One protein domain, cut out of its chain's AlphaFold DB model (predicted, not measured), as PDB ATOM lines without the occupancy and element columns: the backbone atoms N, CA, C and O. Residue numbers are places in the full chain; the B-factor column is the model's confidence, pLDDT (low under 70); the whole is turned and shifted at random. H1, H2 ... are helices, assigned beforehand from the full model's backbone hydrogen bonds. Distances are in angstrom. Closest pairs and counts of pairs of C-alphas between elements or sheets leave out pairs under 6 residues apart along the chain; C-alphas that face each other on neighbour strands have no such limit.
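Overview. This is residues 13 to 101 of the 186 residues of an uncharacterized protein of Candidatus Cloacimonas sp (UniProt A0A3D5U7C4). One helix, H2, lies in the middle of the main body, with H1 and H3 packed on it as hairpin partners and the longest helix, H6, crossing it at a steep tilt. Beyond this body, H5 packs on the last residues of H3, and H4 lies farther out, touching no helix. The printed part has 89 residues with six named helices, H1 to H6 in chain order, and no named strand; its class is all helix. It is compact, with a radius of gyration of the C-alphas of 13.4 A and spans of 39 by 27 by 22 A.

Along the chain. Find C-alpha 13 at (23.041, 50.410, 93.594); there H1 begins and runs to residue 20. H2 follows with residues 24 to 37, 20.4 A long, then H3 with residues 41 to 55, 21.3 A long. Go on to C-alpha 64 at (-13.402, 45.003, 96.384), where H4 begins and runs to residue 69. H5 has residues 72 to 77. H6, residues 83 to 101, runs 26.4 A to C-alpha 101 at (17.115, 66.395, 104.921).

Arrangement. Start at H2, the hub. H1 and H2 form a helical hairpin at a shallow tilt of 24 degrees; their closest C-alphas, those of Ala 15 and Ala 27, are 4.5 A apart. H2 and H3 form another, at 28 degrees, closest at the C-alphas of Leu 28 and Ile 47, 6.1 A. With residues 25 to 30 alone H2 touches H6, the same way at a steep tilt of 53 degrees; the closest C-alphas, of Phe 25 and Met 89, are 5.2 A apart. H3 touches H5 with residues 51 to 55 alone, closest at the C-alphas of Ala 52 and Ala 76, 6.3 A. H4 and H5 meet only through their link. H3 and H6 are only just apart, at 8.1 A. Each O i to N i+4 pair is within hydrogen-bond range in H1, H3, H4, H5 and H6; in H2, 9 of 10 are.

Size, cuts and confidence. Look at the C-alphas of Lys 68 and Gln 101, the two farthest apart at 40.7 A. The printed part has no cut and no long link. The model's pLDDT is under 70 at residue 58 and residues 99 to 101.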
ATOM      1  N   THR A  13      22.505  51.460  92.721       85.50
ATOM      2  CA  THR A  13      23.041  50.410  93.594       85.50
ATOM      3  C   THR A  13      22.170  50.195  94.827       85.50
ATOM      4  O   THR A  13      21.867  49.047  95.142       85.50
ATOM      5  N   LEU A  14      21.706  51.265  95.486       84.44
ATOM      6  CA  LEU A  14      20.792  51.107  96.621       84.44
ATOM      7  C   LEU A  14      19.462  50.488  96.178       84.44
ATOM      8  O   LEU A  14      18.954  49.584  96.835       84.44
ATOM      9  N   ALA A  15      18.918  50.932  95.046       86.69
ATOM     10  CA  ALA A  15      17.667  50.382  94.534       86.69
ATOM     11  C   ALA A  15      17.774  48.865  94.271       86.69
ATOM     12  O   ALA A  15      16.877  48.108  94.641       86.69
ATOM     13  N   LYS A  16      18.908  48.404  93.722       85.06
ATOM     14  CA  LYS A  16      19.200  46.972  93.544       85.06
ATOM     15  C   LYS A  16      19.322  46.218  94.866       85.06
ATOM     16  O   LYS A  16      18.806  45.112  94.967       85.06
ATOM     17  N   LEU A  17      19.958  46.814  95.872       87.12
ATOM     18  CA  LEU A  17      20.058  46.209  97.199       87.12
ATOM     19  C   LEU A  17      18.662  45.957  97.797       87.12
ATOM     20  O   LEU A  17      18.407  44.881  98.332       87.12
ATOM     21  N   PHE A  18      17.736  46.909  97.653       87.94
ATOM     22  CA  PHE A  18      16.348  46.710  98.070       87.94
ATOM     23  C   PHE A  18      15.628  45.632  97.249       87.94
ATOM     24  O   PHE A  18      14.874  44.845  97.821       87.94
ATOM     25  N   GLU A  19      15.873  45.539  95.934       87.44
ATOM     26  CA  GLU A  19      15.348  44.432  95.115       87.44
ATOM     27  C   GLU A  19      15.821  43.064  95.641       87.44
ATOM     28  O   GLU A  19      15.005  42.152  95.786       87.44
ATOM     29  N   GLU A  20      17.111  42.922  95.960       86.94
ATOM     30  CA  GLU A  20      17.706  41.679  96.481       86.94
ATOM     31  C   GLU A  20      17.140  41.287  97.852       86.94
ATOM     32  O   GLU A  20      16.953  40.104  98.141       86.94
ATOM     33  N   GLN A  21      16.785  42.275  98.675       87.38
ATOM     34  CA  GLN A  21      16.147  42.071  99.979       87.38
ATOM     35  C   GLN A  21      14.627  41.844  99.889       87.38
ATOM     36  O   GLN A  21      13.960  41.718 100.914       87.38
ATOM     37  N   ASN A  22      14.059  41.756  98.680       83.81
ATOM     38  CA  ASN A  22      12.613  41.696  98.423       83.81
ATOM     39  C   ASN A  22      11.830  42.905  98.974       83.81
ATOM     40  O   ASN A  22      10.619  42.837  99.191       83.81
ATOM     41  N   GLN A  23      12.503  44.038  99.166       85.69
ATOM     42  CA  GLN A  23      11.913  45.300  99.596       85.69
ATOM     43  C   GLN A  23      11.445  46.112  98.380       85.69
ATOM     44  O   GLN A  23      11.980  47.171  98.054       85.69
ATOM     45  N   PHE A  24      10.434  45.607  97.668       88.81
ATOM     46  CA  PHE A  24      10.032  46.169  96.369       88.81
ATOM     47  C   PHE A  24       9.479  47.597  96.445       88.81
ATOM     48  O   PHE A  24       9.661  48.360  95.500       88.81
ATOM     49  N   PHE A  25       8.836  47.980  97.553       87.56
ATOM     50  CA  PHE A  25       8.348  49.350  97.750       87.56
ATOM     51  C   PHE A  25       9.499  50.344  97.967       87.56
ATOM     52  O   PHE A  25       9.468  51.434  97.397       87.56
ATOM     53  N   ASP A  26      10.533  49.945  98.715       85.06
ATOM     54  CA  ASP A  26      11.741  50.751  98.937       85.06
ATOM     55  C   ASP A  26      12.554  50.886  97.637       85.06
ATOM     56  O   ASP A  26      12.993  51.981  97.273       85.06
ATOM     57  N   ALA A  27      12.673  49.796  96.870       88.06
ATOM     58  CA  ALA A  27      13.283  49.808  95.540       88.06
ATOM     59  C   ALA A  27      12.527  50.734  94.574       88.06
ATOM     60  O   ALA A  27      13.144  51.566  93.907       88.06
ATOM     61  N   LEU A  28      11.192  50.633  94.527       89.12
ATOM     62  CA  LEU A  28      10.343  51.463  93.670       89.12
ATOM     63  C   LEU A  28      10.476  52.948  94.020       89.12
ATOM     64  O   LEU A  28      10.692  53.764  93.127       89.12
ATOM     65  N   ALA A  29      10.400  53.293  95.308       87.69
ATOM     66  CA  ALA A  29      10.578  54.664  95.779       87.69
ATOM     67  C   ALA A  29      11.956  55.221  95.389       87.69
ATOM     68  O   ALA A  29      12.057  56.343  94.892       87.69
ATOM     69  N   THR A  30      13.007  54.412  95.541       85.94
ATOM     70  CA  THR A  30      14.370  54.792  95.153       85.94
ATOM     71  C   THR A  30      14.466  55.044  93.647       85.94
ATOM     72  O   THR A  30      14.989  56.076  93.237       85.94
ATOM     73  N   TYR A  31      13.925  54.158  92.803       89.06
ATOM     74  CA  TYR A  31      13.935  54.356  91.350       89.06
ATOM     75  C   TYR A  31      13.110  55.562  90.894       89.06
ATOM     76  O   TYR A  31      13.555  56.273  89.995       89.06
ATOM     77  N   GLU A  32      11.957  55.828  91.510       86.88
ATOM     78  CA  GLU A  32      11.145  57.019  91.222       86.88
ATOM     79  C   GLU A  32      11.895  58.311  91.586       86.88
ATOM     80  O   GLU A  32      11.888  59.267  90.811       86.88
ATOM     81  N   LEU A  33      12.629  58.339  92.706       86.12
ATOM     82  CA  LEU A  33      13.490  59.476  93.060       86.12
ATOM     83  C   LEU A  33      14.660  59.654  92.082       86.12
ATOM     84  O   LEU A  33      14.989  60.781  91.711       86.12
ATOM     85  N   ILE A  34      15.279  58.560  91.627       85.50
ATOM     86  CA  ILE A  34      16.330  58.639  90.604       85.50
ATOM     87  C   ILE A  34      15.733  59.160  89.292       85.50
ATOM     88  O   ILE A  34      16.324  60.045  88.682       85.50
ATOM     89  N   ALA A  35      14.549  58.692  88.886       86.81
ATOM     90  CA  ALA A  35      13.894  59.082  87.636       86.81
ATOM     91  C   ALA A  35      13.588  60.588  87.536       86.81
ATOM     92  O   ALA A  35      13.550  61.130  86.424       86.81
ATOM     93  N   GLN A  36      13.404  61.266  88.677       83.81
ATOM     94  CA  GLN A  36      13.248  62.724  88.745       83.81
ATOM     95  C   GLN A  36      14.509  63.471  88.283       83.81
ATOM     96  O   GLN A  36      14.395  64.546  87.696       83.81
ATOM     97  N   ASN A  37      15.693  62.899  88.520       80.25
ATOM     98  CA  ASN A  37      16.988  63.499  88.185       80.25
ATOM     99  C   ASN A  37      17.612  62.904  86.908       80.25
ATOM    100  O   ASN A  37      18.248  63.623  86.141       80.25
ATOM    101  N   ASP A  38      17.411  61.609  86.663       76.12
ATOM    102  CA  ASP A  38      17.900  60.859  85.505       76.12
ATOM    103  C   ASP A  38      16.773  60.009  84.901       76.12
ATOM    104  O   ASP A  38      16.444  58.913  85.356       76.12
ATOM    105  N   SER A  39      16.174  60.522  83.828       75.31
ATOM    106  CA  SER A  39      15.073  59.882  83.098       75.31
ATOM    107  C   SER A  39      15.552  58.852  82.063       75.31
ATOM    108  O   SER A  39      15.061  58.822  80.929       75.31
ATOM    109  N   SER A  40      16.511  57.999  82.424       83.56
ATOM    110  CA  SER A  40      17.002  56.961  81.519       83.56
ATOM    111  C   SER A  40      15.922  55.897  81.218       83.56
ATOM    112  O   SER A  40      15.139  55.529  82.102       83.56
ATOM    113  N   PRO A  41      15.861  55.355  79.982       85.12
ATOM    114  CA  PRO A  41      14.910  54.294  79.630       85.12
ATOM    115  C   PRO A  41      15.027  53.050  80.519       85.12
ATOM    116  O   PRO A  41      14.015  52.443  80.854       85.12
ATOM    117  N   ALA A  42      16.244  52.719  80.959       84.12
ATOM    118  CA  ALA A  42      16.505  51.574  81.829       84.12
ATOM    119  C   ALA A  42      15.847  51.719  83.213       84.12
ATOM    120  O   ALA A  42      15.332  50.746  83.759       84.12
ATOM    121  N   ILE A  43      15.825  52.934  83.777       85.25
ATOM    122  CA  ILE A  43      15.150  53.199  85.056       85.25
ATOM    123  C   ILE A  43      13.631  53.081  84.893       85.25
ATOM    124  O   ILE A  43      12.963  52.514  85.755       85.25
ATOM    125  N   ARG A  44      13.078  53.555  83.771       85.06
ATOM    126  CA  ARG A  44      11.634  53.456  83.496       85.06
ATOM    127  C   ARG A  44      11.170  52.009  83.376       85.06
ATOM    128  O   ARG A  44      10.183  51.643  84.001       85.06
ATOM    129  N   GLU A  45      11.919  51.186  82.647       87.62
ATOM    130  CA  GLU A  45      11.638  49.752  82.526       87.62
ATOM    131  C   GLU A  45      11.665  49.057  83.897       87.62
ATOM    132  O   GLU A  45      10.799  48.242  84.210       87.62
ATOM    133  N   LYS A  46      12.614  49.435  84.765       87.94
ATOM    134  CA  LYS A  46      12.696  48.923  86.138       87.94
ATOM    135  C   LYS A  46      11.498  49.316  87.001       87.94
ATOM    136  O   LYS A  46      10.953  48.462  87.698       87.94
ATOM    137  N   ILE A  47      11.060  50.569  86.921       87.69
ATOM    138  CA  ILE A  47       9.854  51.058  87.604       87.69
ATOM    139  C   ILE A  47       8.624  50.260  87.155       87.69
ATOM    140  O   ILE A  47       7.851  49.788  87.988       87.69
ATOM    141  N   GLU A  48       8.450  50.069  85.847       87.44
ATOM    142  CA  GLU A  48       7.328  49.306  85.288       87.44
ATOM    143  C   GLU A  48       7.353  47.837  85.734       87.44
ATOM    144  O   GLU A  48       6.332  47.305  86.177       87.44
ATOM    145  N   ALA A  49       8.525  47.199  85.703       87.81
ATOM    146  CA  ALA A  49       8.702  45.828  86.173       87.81
ATOM    147  C   ALA A  49       8.372  45.676  87.669       87.81
ATOM    148  O   ALA A  49       7.716  44.707  88.064       87.81
ATOM    149  N   LEU A  50       8.778  46.637  88.504       87.75
ATOM    150  CA  LEU A  50       8.458  46.647  89.933       87.75
ATOM    151  C   LEU A  50       6.962  46.843  90.182       87.75
ATOM    152  O   LEU A  50       6.393  46.114  90.994       87.75
ATOM    153  N   HIS A  51       6.298  47.744  89.454       85.50
ATOM    154  CA  HIS A  51       4.843  47.900  89.537       85.50
ATOM    155  C   HIS A  51       4.105  46.608  89.184       85.50
ATOM    156  O   HIS A  51       3.221  46.186  89.932       85.50
ATOM    157  N   ALA A  52       4.488  45.945  88.090       83.56
ATOM    158  CA  ALA A  52       3.892  44.671  87.697       83.56
ATOM    159  C   ALA A  52       4.116  43.588  88.765       83.56
ATOM    160  O   ALA A  52       3.208  42.819  89.078       83.56
ATOM    161  N   ARG A  53       5.308  43.542  89.367       84.62
ATOM    162  CA  ARG A  53       5.628  42.596  90.442       84.62
ATOM    163  C   ARG A  53       4.792  42.841  91.698       84.62
ATOM    164  O   ARG A  53       4.272  41.885  92.260       84.62
ATOM    165  N   ILE A  54       4.628  44.100  92.100       84.50
ATOM    166  CA  ILE A  54       3.827  44.504  93.265       84.50
ATOM    167  C   ILE A  54       2.334  44.224  93.046       84.50
ATOM    168  O   ILE A  54       1.635  43.863  93.993       84.50
ATOM    169  N   LEU A  55       1.834  44.386  91.817       80.44
ATOM    170  CA  LEU A  55       0.443  44.081  91.473       80.44
ATOM    171  C   LEU A  55       0.160  42.573  91.518       80.44
ATOM    172  O   LEU A  55      -0.897  42.159  91.984       80.44
ATOM    173  N   ASN A  56       1.101  41.761  91.037       78.44
ATOM    174  CA  ASN A  56       0.956  40.306  90.974       78.44
ATOM    175  C   ASN A  56       1.207  39.603  92.319       78.44
ATOM    176  O   ASN A  56       1.072  38.380  92.395       78.44
ATOM    177  N   ASP A  57       1.582  40.337  93.370       80.25
ATOM    178  CA  ASP A  57       1.798  39.767  94.698       80.25
ATOM    179  C   ASP A  57       0.451  39.357  95.336       80.25
ATOM    180  O   ASP A  57      -0.405  40.213  95.580       80.25
ATOM    181  N   PRO A  58       0.235  38.064  95.654       69.75
ATOM    182  CA  PRO A  58      -1.009  37.581  96.255       69.75
ATOM    183  C   PRO A  58      -1.292  38.145  97.657       69.75
ATOM    184  O   PRO A  58      -2.435  38.062  98.126       69.75
ATOM    185  N   ALA A  59      -0.285  38.705  98.336       71.12
ATOM    186  CA  ALA A  59      -0.466  39.419  99.597       71.12
ATOM    187  C   ALA A  59      -1.141  40.787  99.399       71.12
ATOM    188  O   ALA A  59      -1.750  41.321 100.328       71.12
ATOM    189  N   ASN A  60      -1.076  41.341  98.189       72.00
ATOM    190  CA  ASN A  60      -1.467  42.706  97.896       72.00
ATOM    191  C   ASN A  60      -2.907  42.758  97.369       72.00
ATOM    192  O   ASN A  60      -3.168  42.757  96.168       72.00
ATOM    193  N   ARG A  61      -3.872  42.759  98.292       73.31
ATOM    194  CA  ARG A  61      -5.299  42.784  97.940       73.31
ATOM    195  C   ARG A  61      -5.824  44.205  97.815       73.31
ATOM    196  O   ARG A  61      -5.612  45.038  98.698       73.31
ATOM    197  N   TYR A  62      -6.551  44.456  96.734       79.44
ATOM    198  CA  TYR A  62      -7.244  45.719  96.520       79.44
ATOM    199  C   TYR A  62      -8.583  45.728  97.261       79.44
ATOM    200  O   TYR A  62      -9.125  44.689  97.643       79.44
ATOM    201  N   ASP A  63      -9.128  46.925  97.493       80.62
ATOM    202  CA  ASP A  63     -10.502  47.036  97.979       80.62
ATOM    203  C   ASP A  63     -11.450  46.431  96.921       80.62
ATOM    204  O   ASP A  63     -11.327  46.767  95.737       80.62
ATOM    205  N   PRO A  64     -12.438  45.601  97.310       82.00
ATOM    206  CA  PRO A  64     -13.402  45.003  96.384       82.00
ATOM    207  C   PRO A  64     -14.150  45.999  95.484       82.00
ATOM    208  O   PRO A  64     -14.718  45.615  94.463       82.00
ATOM    209  N   ARG A  65     -14.230  47.280  95.862       84.31
ATOM    210  CA  ARG A  65     -14.797  48.345  95.019       84.31
ATOM    211  C   ARG A  65     -13.866  48.722  93.873       84.31
ATOM    212  O   ARG A  65     -14.356  48.985  92.783       84.31
ATOM    213  N   ILE A  66     -12.559  48.734  94.117       81.50
ATOM    214  CA  ILE A  66     -11.533  49.048  93.118       81.50
ATOM    215  C   ILE A  66     -11.424  47.896  92.116       81.50
ATOM    216  O   ILE A  66     -11.447  48.146  90.916       81.50
ATOM    217  N   GLU A  67     -11.450  46.647  92.589       79.94
ATOM    218  CA  GLU A  67     -11.449  45.447  91.730       79.94
ATOM    219  C   GLU A  67     -12.674  45.359  90.802       79.94
ATOM    220  O   GLU A  67     -12.634  44.714  89.759       79.94
ATOM    221  N   LYS A  68     -13.788  46.006  91.173       83.50
ATOM    222  CA  LYS A  68     -14.988  46.104  90.326       83.50
ATOM    223  C   LYS A  68     -14.918  47.223  89.292       83.50
ATOM    224  O   LYS A  68     -15.696  47.197  88.343       83.50
ATOM    225  N   LEU A  69     -14.079  48.230  89.524       85.06
ATOM    226  CA  LEU A  69     -13.970  49.419  88.680       85.06
ATOM    227  C   LEU A  69     -12.857  49.289  87.645       85.06
ATOM    228  O   LEU A  69     -13.006  49.824  86.552       85.06
ATOM    229  N   PHE A  70     -11.779  48.591  87.990       83.75
ATOM    230  CA  PHE A  70     -10.596  48.459  87.155       83.75
ATOM    231  C   PHE A  70     -10.212  46.995  87.004       83.75
ATOM    232  O   PHE A  70     -10.191  46.228  87.969       83.75
ATOM    233  N   THR A  71      -9.866  46.622  85.783       81.44
ATOM    234  CA  THR A  71      -9.181  45.364  85.504       81.44
ATOM    235  C   THR A  71      -7.747  45.407  86.054       81.44
ATOM    236  O   THR A  71      -7.179  46.488  86.228       81.44
ATOM    237  N   PRO A  72      -7.111  44.248  86.304       74.00
ATOM    238  CA  PRO A  72      -5.711  44.205  86.735       74.00
ATOM    239  C   PRO A  72      -4.757  44.935  85.775       74.00
ATOM    240  O   PRO A  72      -3.815  45.591  86.211       74.00
ATOM    241  N   GLU A  73      -5.032  44.881  84.470       76.88
ATOM    242  CA  GLU A  73      -4.253  45.583  83.444       76.88
ATOM    243  C   GLU A  73      -4.395  47.108  83.561       76.88
ATOM    244  O   GLU A  73      -3.407  47.836  83.469       76.88
ATOM    245  N   GLU A  74      -5.604  47.602  83.832       81.94
ATOM    246  CA  GLU A  74      -5.854  49.029  84.059       81.94
ATOM    247  C   GLU A  74      -5.217  49.520  85.361       81.94
ATOM    248  O   GLU A  74      -4.694  50.632  85.397       81.94
ATOM    249  N   LEU A  75      -5.196  48.694  86.411       79.69
ATOM    250  CA  LEU A  75      -4.494  49.013  87.656       79.69
ATOM    251  C   LEU A  75      -2.984  49.154  87.429       79.69
ATOM    252  O   LEU A  75      -2.391  50.118  87.918       79.69
ATOM    253  N   ALA A  76      -2.373  48.252  86.650       73.31
ATOM    254  CA  ALA A  76      -0.968  48.365  86.251       73.31
ATOM    255  C   ALA A  76      -0.715  49.630  85.423       73.31
ATOM    256  O   ALA A  76       0.207  50.390  85.719       73.31
ATOM    257  N   TYR A  77      -1.547  49.871  84.406       77.44
ATOM    258  CA  TYR A  77      -1.403  51.010  83.502       77.44
ATOM    259  C   TYR A  77      -1.518  52.351  84.235       77.44
ATOM    260  O   TYR A  77      -0.709  53.255  84.030       77.44
ATOM    261  N   LEU A  78      -2.500  52.470  85.129       82.00
ATOM    262  CA  LEU A  78      -2.722  53.666  85.939       82.00
ATOM    263  C   LEU A  78      -1.776  53.749  87.146       82.00
ATOM    264  O   LEU A  78      -1.842  54.728  87.888       82.00
ATOM    265  N   LYS A  79      -0.912  52.741  87.351       80.94
ATOM    266  CA  LYS A  79      -0.014  52.606  88.508       80.94
ATOM    267  C   LYS A  79      -0.748  52.751  89.847       80.94
ATOM    268  O   LYS A  79      -0.221  53.319  90.804       80.94
ATOM    269  N   ILE A  80      -1.981  52.256  89.918       81.50
ATOM    270  CA  ILE A  80      -2.796  52.333  91.131       81.50
ATOM    271  C   ILE A  80      -2.270  51.286  92.107       81.50
ATOM    272  O   ILE A  80      -2.369  50.093  91.844       81.50
ATOM    273  N   LEU A  81      -1.719  51.741  93.231       81.25
ATOM    274  CA  LEU A  81      -1.286  50.878  94.328       81.25
ATOM    275  C   LEU A  81      -2.456  50.547  95.263       81.25
ATOM    276  O   LEU A  81      -3.416  51.311  95.391       81.25
ATOM    277  N   SER A  82      -2.358  49.409  95.953       82.88
ATOM    278  CA  SER A  82      -3.260  49.087  97.060       82.88
ATOM    279  C   SER A  82      -3.069  50.087  98.207       82.88
ATOM    280  O   SER A  82      -2.052  50.778  98.284       82.88
ATOM    281  N   HIS A  83      -4.018  50.138  99.143       81.12
ATOM    282  CA  HIS A  83      -3.900  51.037 100.294       81.12
ATOM    283  C   HIS A  83      -2.639  50.745 101.126       81.12
ATOM    284  O   HIS A  83      -1.883  51.655 101.448       81.12
ATOM    285  N   GLN A  84      -2.355  49.462 101.376       81.50
ATOM    286  CA  GLN A  84      -1.141  49.043 102.082       81.50
ATOM    287  C   GLN A  84       0.127  49.336 101.271       81.50
ATOM    288  O   GLN A  84       1.130  49.771 101.829       81.50
ATOM    289  N   GLY A  85       0.086  49.127  99.953       82.88
ATOM    290  CA  GLY A  85       1.210  49.432  99.075       82.88
ATOM    291  C   GLY A  85       1.529  50.925  99.029       82.88
ATOM    292  O   GLY A  85       2.700  51.296  99.033       82.88
ATOM    293  N   PHE A  86       0.501  51.775  99.051       84.81
ATOM    294  CA  PHE A  86       0.659  53.220  99.144       84.81
ATOM    295  C   PHE A  86       1.289  53.638 100.475       84.81
ATOM    296  O   PHE A  86       2.266  54.379 100.459       84.81
ATOM    297  N   ASP A  87       0.802  53.126 101.608       83.88
ATOM    298  CA  ASP A  87       1.376  53.439 102.926       83.88
ATOM    299  C   ASP A  87       2.847  53.009 103.029       83.88
ATOM    300  O   ASP A  87       3.683  53.746 103.556       83.88
ATOM    301  N   ASN A  88       3.182  51.832 102.495       84.75
ATOM    302  CA  ASN A  88       4.556  51.334 102.455       84.75
ATOM    303  C   ASN A  88       5.448  52.219 101.581       84.75
ATOM    304  O   ASN A  88       6.538  52.596 102.005       84.75
ATOM    305  N   MET A  89       4.977  52.588 100.386       83.62
ATOM    306  CA  MET A  89       5.706  53.487  99.492       83.62
ATOM    307  C   MET A  89       5.882  54.877 100.111       83.62
ATOM    308  O   MET A  89       6.968  55.442 100.041       83.62
ATOM    309  N   PHE A  90       4.844  55.423 100.746       84.06
ATOM    310  CA  PHE A  90       4.900  56.729 101.399       84.06
ATOM    311  C   PHE A  90       5.954  56.748 102.511       84.06
ATOM    312  O   PHE A  90       6.806  57.631 102.527       84.06
ATOM    313  N   ARG A  91       5.969  55.725 103.376       84.94
ATOM    314  CA  ARG A  91       6.995  55.568 104.421       84.94
ATOM    315  C   ARG A  91       8.397  55.382 103.848       84.94
ATOM    316  O   ARG A  91       9.356  55.869 104.436       84.94
ATOM    317  N   ALA A  92       8.532  54.665 102.734       83.31
ATOM    318  CA  ALA A  92       9.814  54.501 102.056       83.31
ATOM    319  C   ALA A  92      10.348  55.849 101.556       83.31
ATOM    320  O   ALA A  92      11.499  56.193 101.810       83.31
ATOM    321  N   VAL A  93       9.494  56.647 100.910       83.25
ATOM    322  CA  VAL A  93       9.836  58.000 100.451       83.25
ATOM    323  C   VAL A  93      10.171  58.919 101.625       83.25
ATOM    324  O   VAL A  93      11.142  59.662 101.541       83.25
ATOM    325  N   GLU A  94       9.408  58.859 102.718       83.25
ATOM    326  CA  GLU A  94       9.675  59.635 103.933       83.25
ATOM    327  C   GLU A  94      11.053  59.300 104.511       83.25
ATOM    328  O   GLU A  94      11.869  60.200 104.657       83.25
ATOM    329  N   LYS A  95      11.382  58.015 104.697       81.62
ATOM    330  CA  LYS A  95      12.708  57.577 105.171       81.62
ATOM    331  C   LYS A  95      13.850  57.984 104.244       81.62
ATOM    332  O   LYS A  95      14.916  58.382 104.708       81.62
ATOM    333  N   LEU A  96      13.647  57.856 102.932       78.25
ATOM    334  CA  LEU A  96      14.641  58.265 101.942       78.25
ATOM    335  C   LEU A  96      14.865  59.780 102.005       78.25
ATOM    336  O   LEU A  96      16.008  60.219 101.955       78.25
ATOM    337  N   ASN A  97      13.800  60.565 102.185       73.75
ATOM    338  CA  ASN A  97      13.879  62.015 102.334       73.75
ATOM    339  C   ASN A  97      14.443  62.453 103.693       73.75
ATOM    340  O   ASN A  97      15.188  63.423 103.728       73.75
ATOM    341  N   GLU A  98      14.150  61.757 104.791       70.00
ATOM    342  CA  GLU A  98      14.752  62.009 106.109       70.00
ATOM    343  C   GLU A  98      16.279  61.866 106.037       70.00
ATOM    344  O   GLU A  98      17.003  62.748 106.495       70.00
ATOM    345  N   GLY A  99      16.779  60.835 105.343       58.41
ATOM    346  CA  GLY A  99      18.208  60.693 105.036       58.41
ATOM    347  C   GLY A  99      18.770  61.773 104.095       58.41
ATOM    348  O   GLY A  99      19.982  61.978 104.054       58.41
ATOM    349  N   MET A 100      17.915  62.480 103.347       53.00
ATOM    350  CA  MET A 100      18.300  63.627 102.514       53.00
ATOM    351  C   MET A 100      18.247  64.968 103.258       53.00
ATOM    352  O   MET A 100      18.903  65.907 102.801       53.00
ATOM    353  N   GLN A 101      17.465  65.094 104.341       48.22
ATOM    354  CA  GLN A 101      17.115  66.395 104.921       48.22
ATOM    355  C   GLN A 101      17.661  66.727 106.308       48.22
ATOM    356  O   GLN A 101      17.559  67.897 106.662       48.22
TER     357      GLN A 101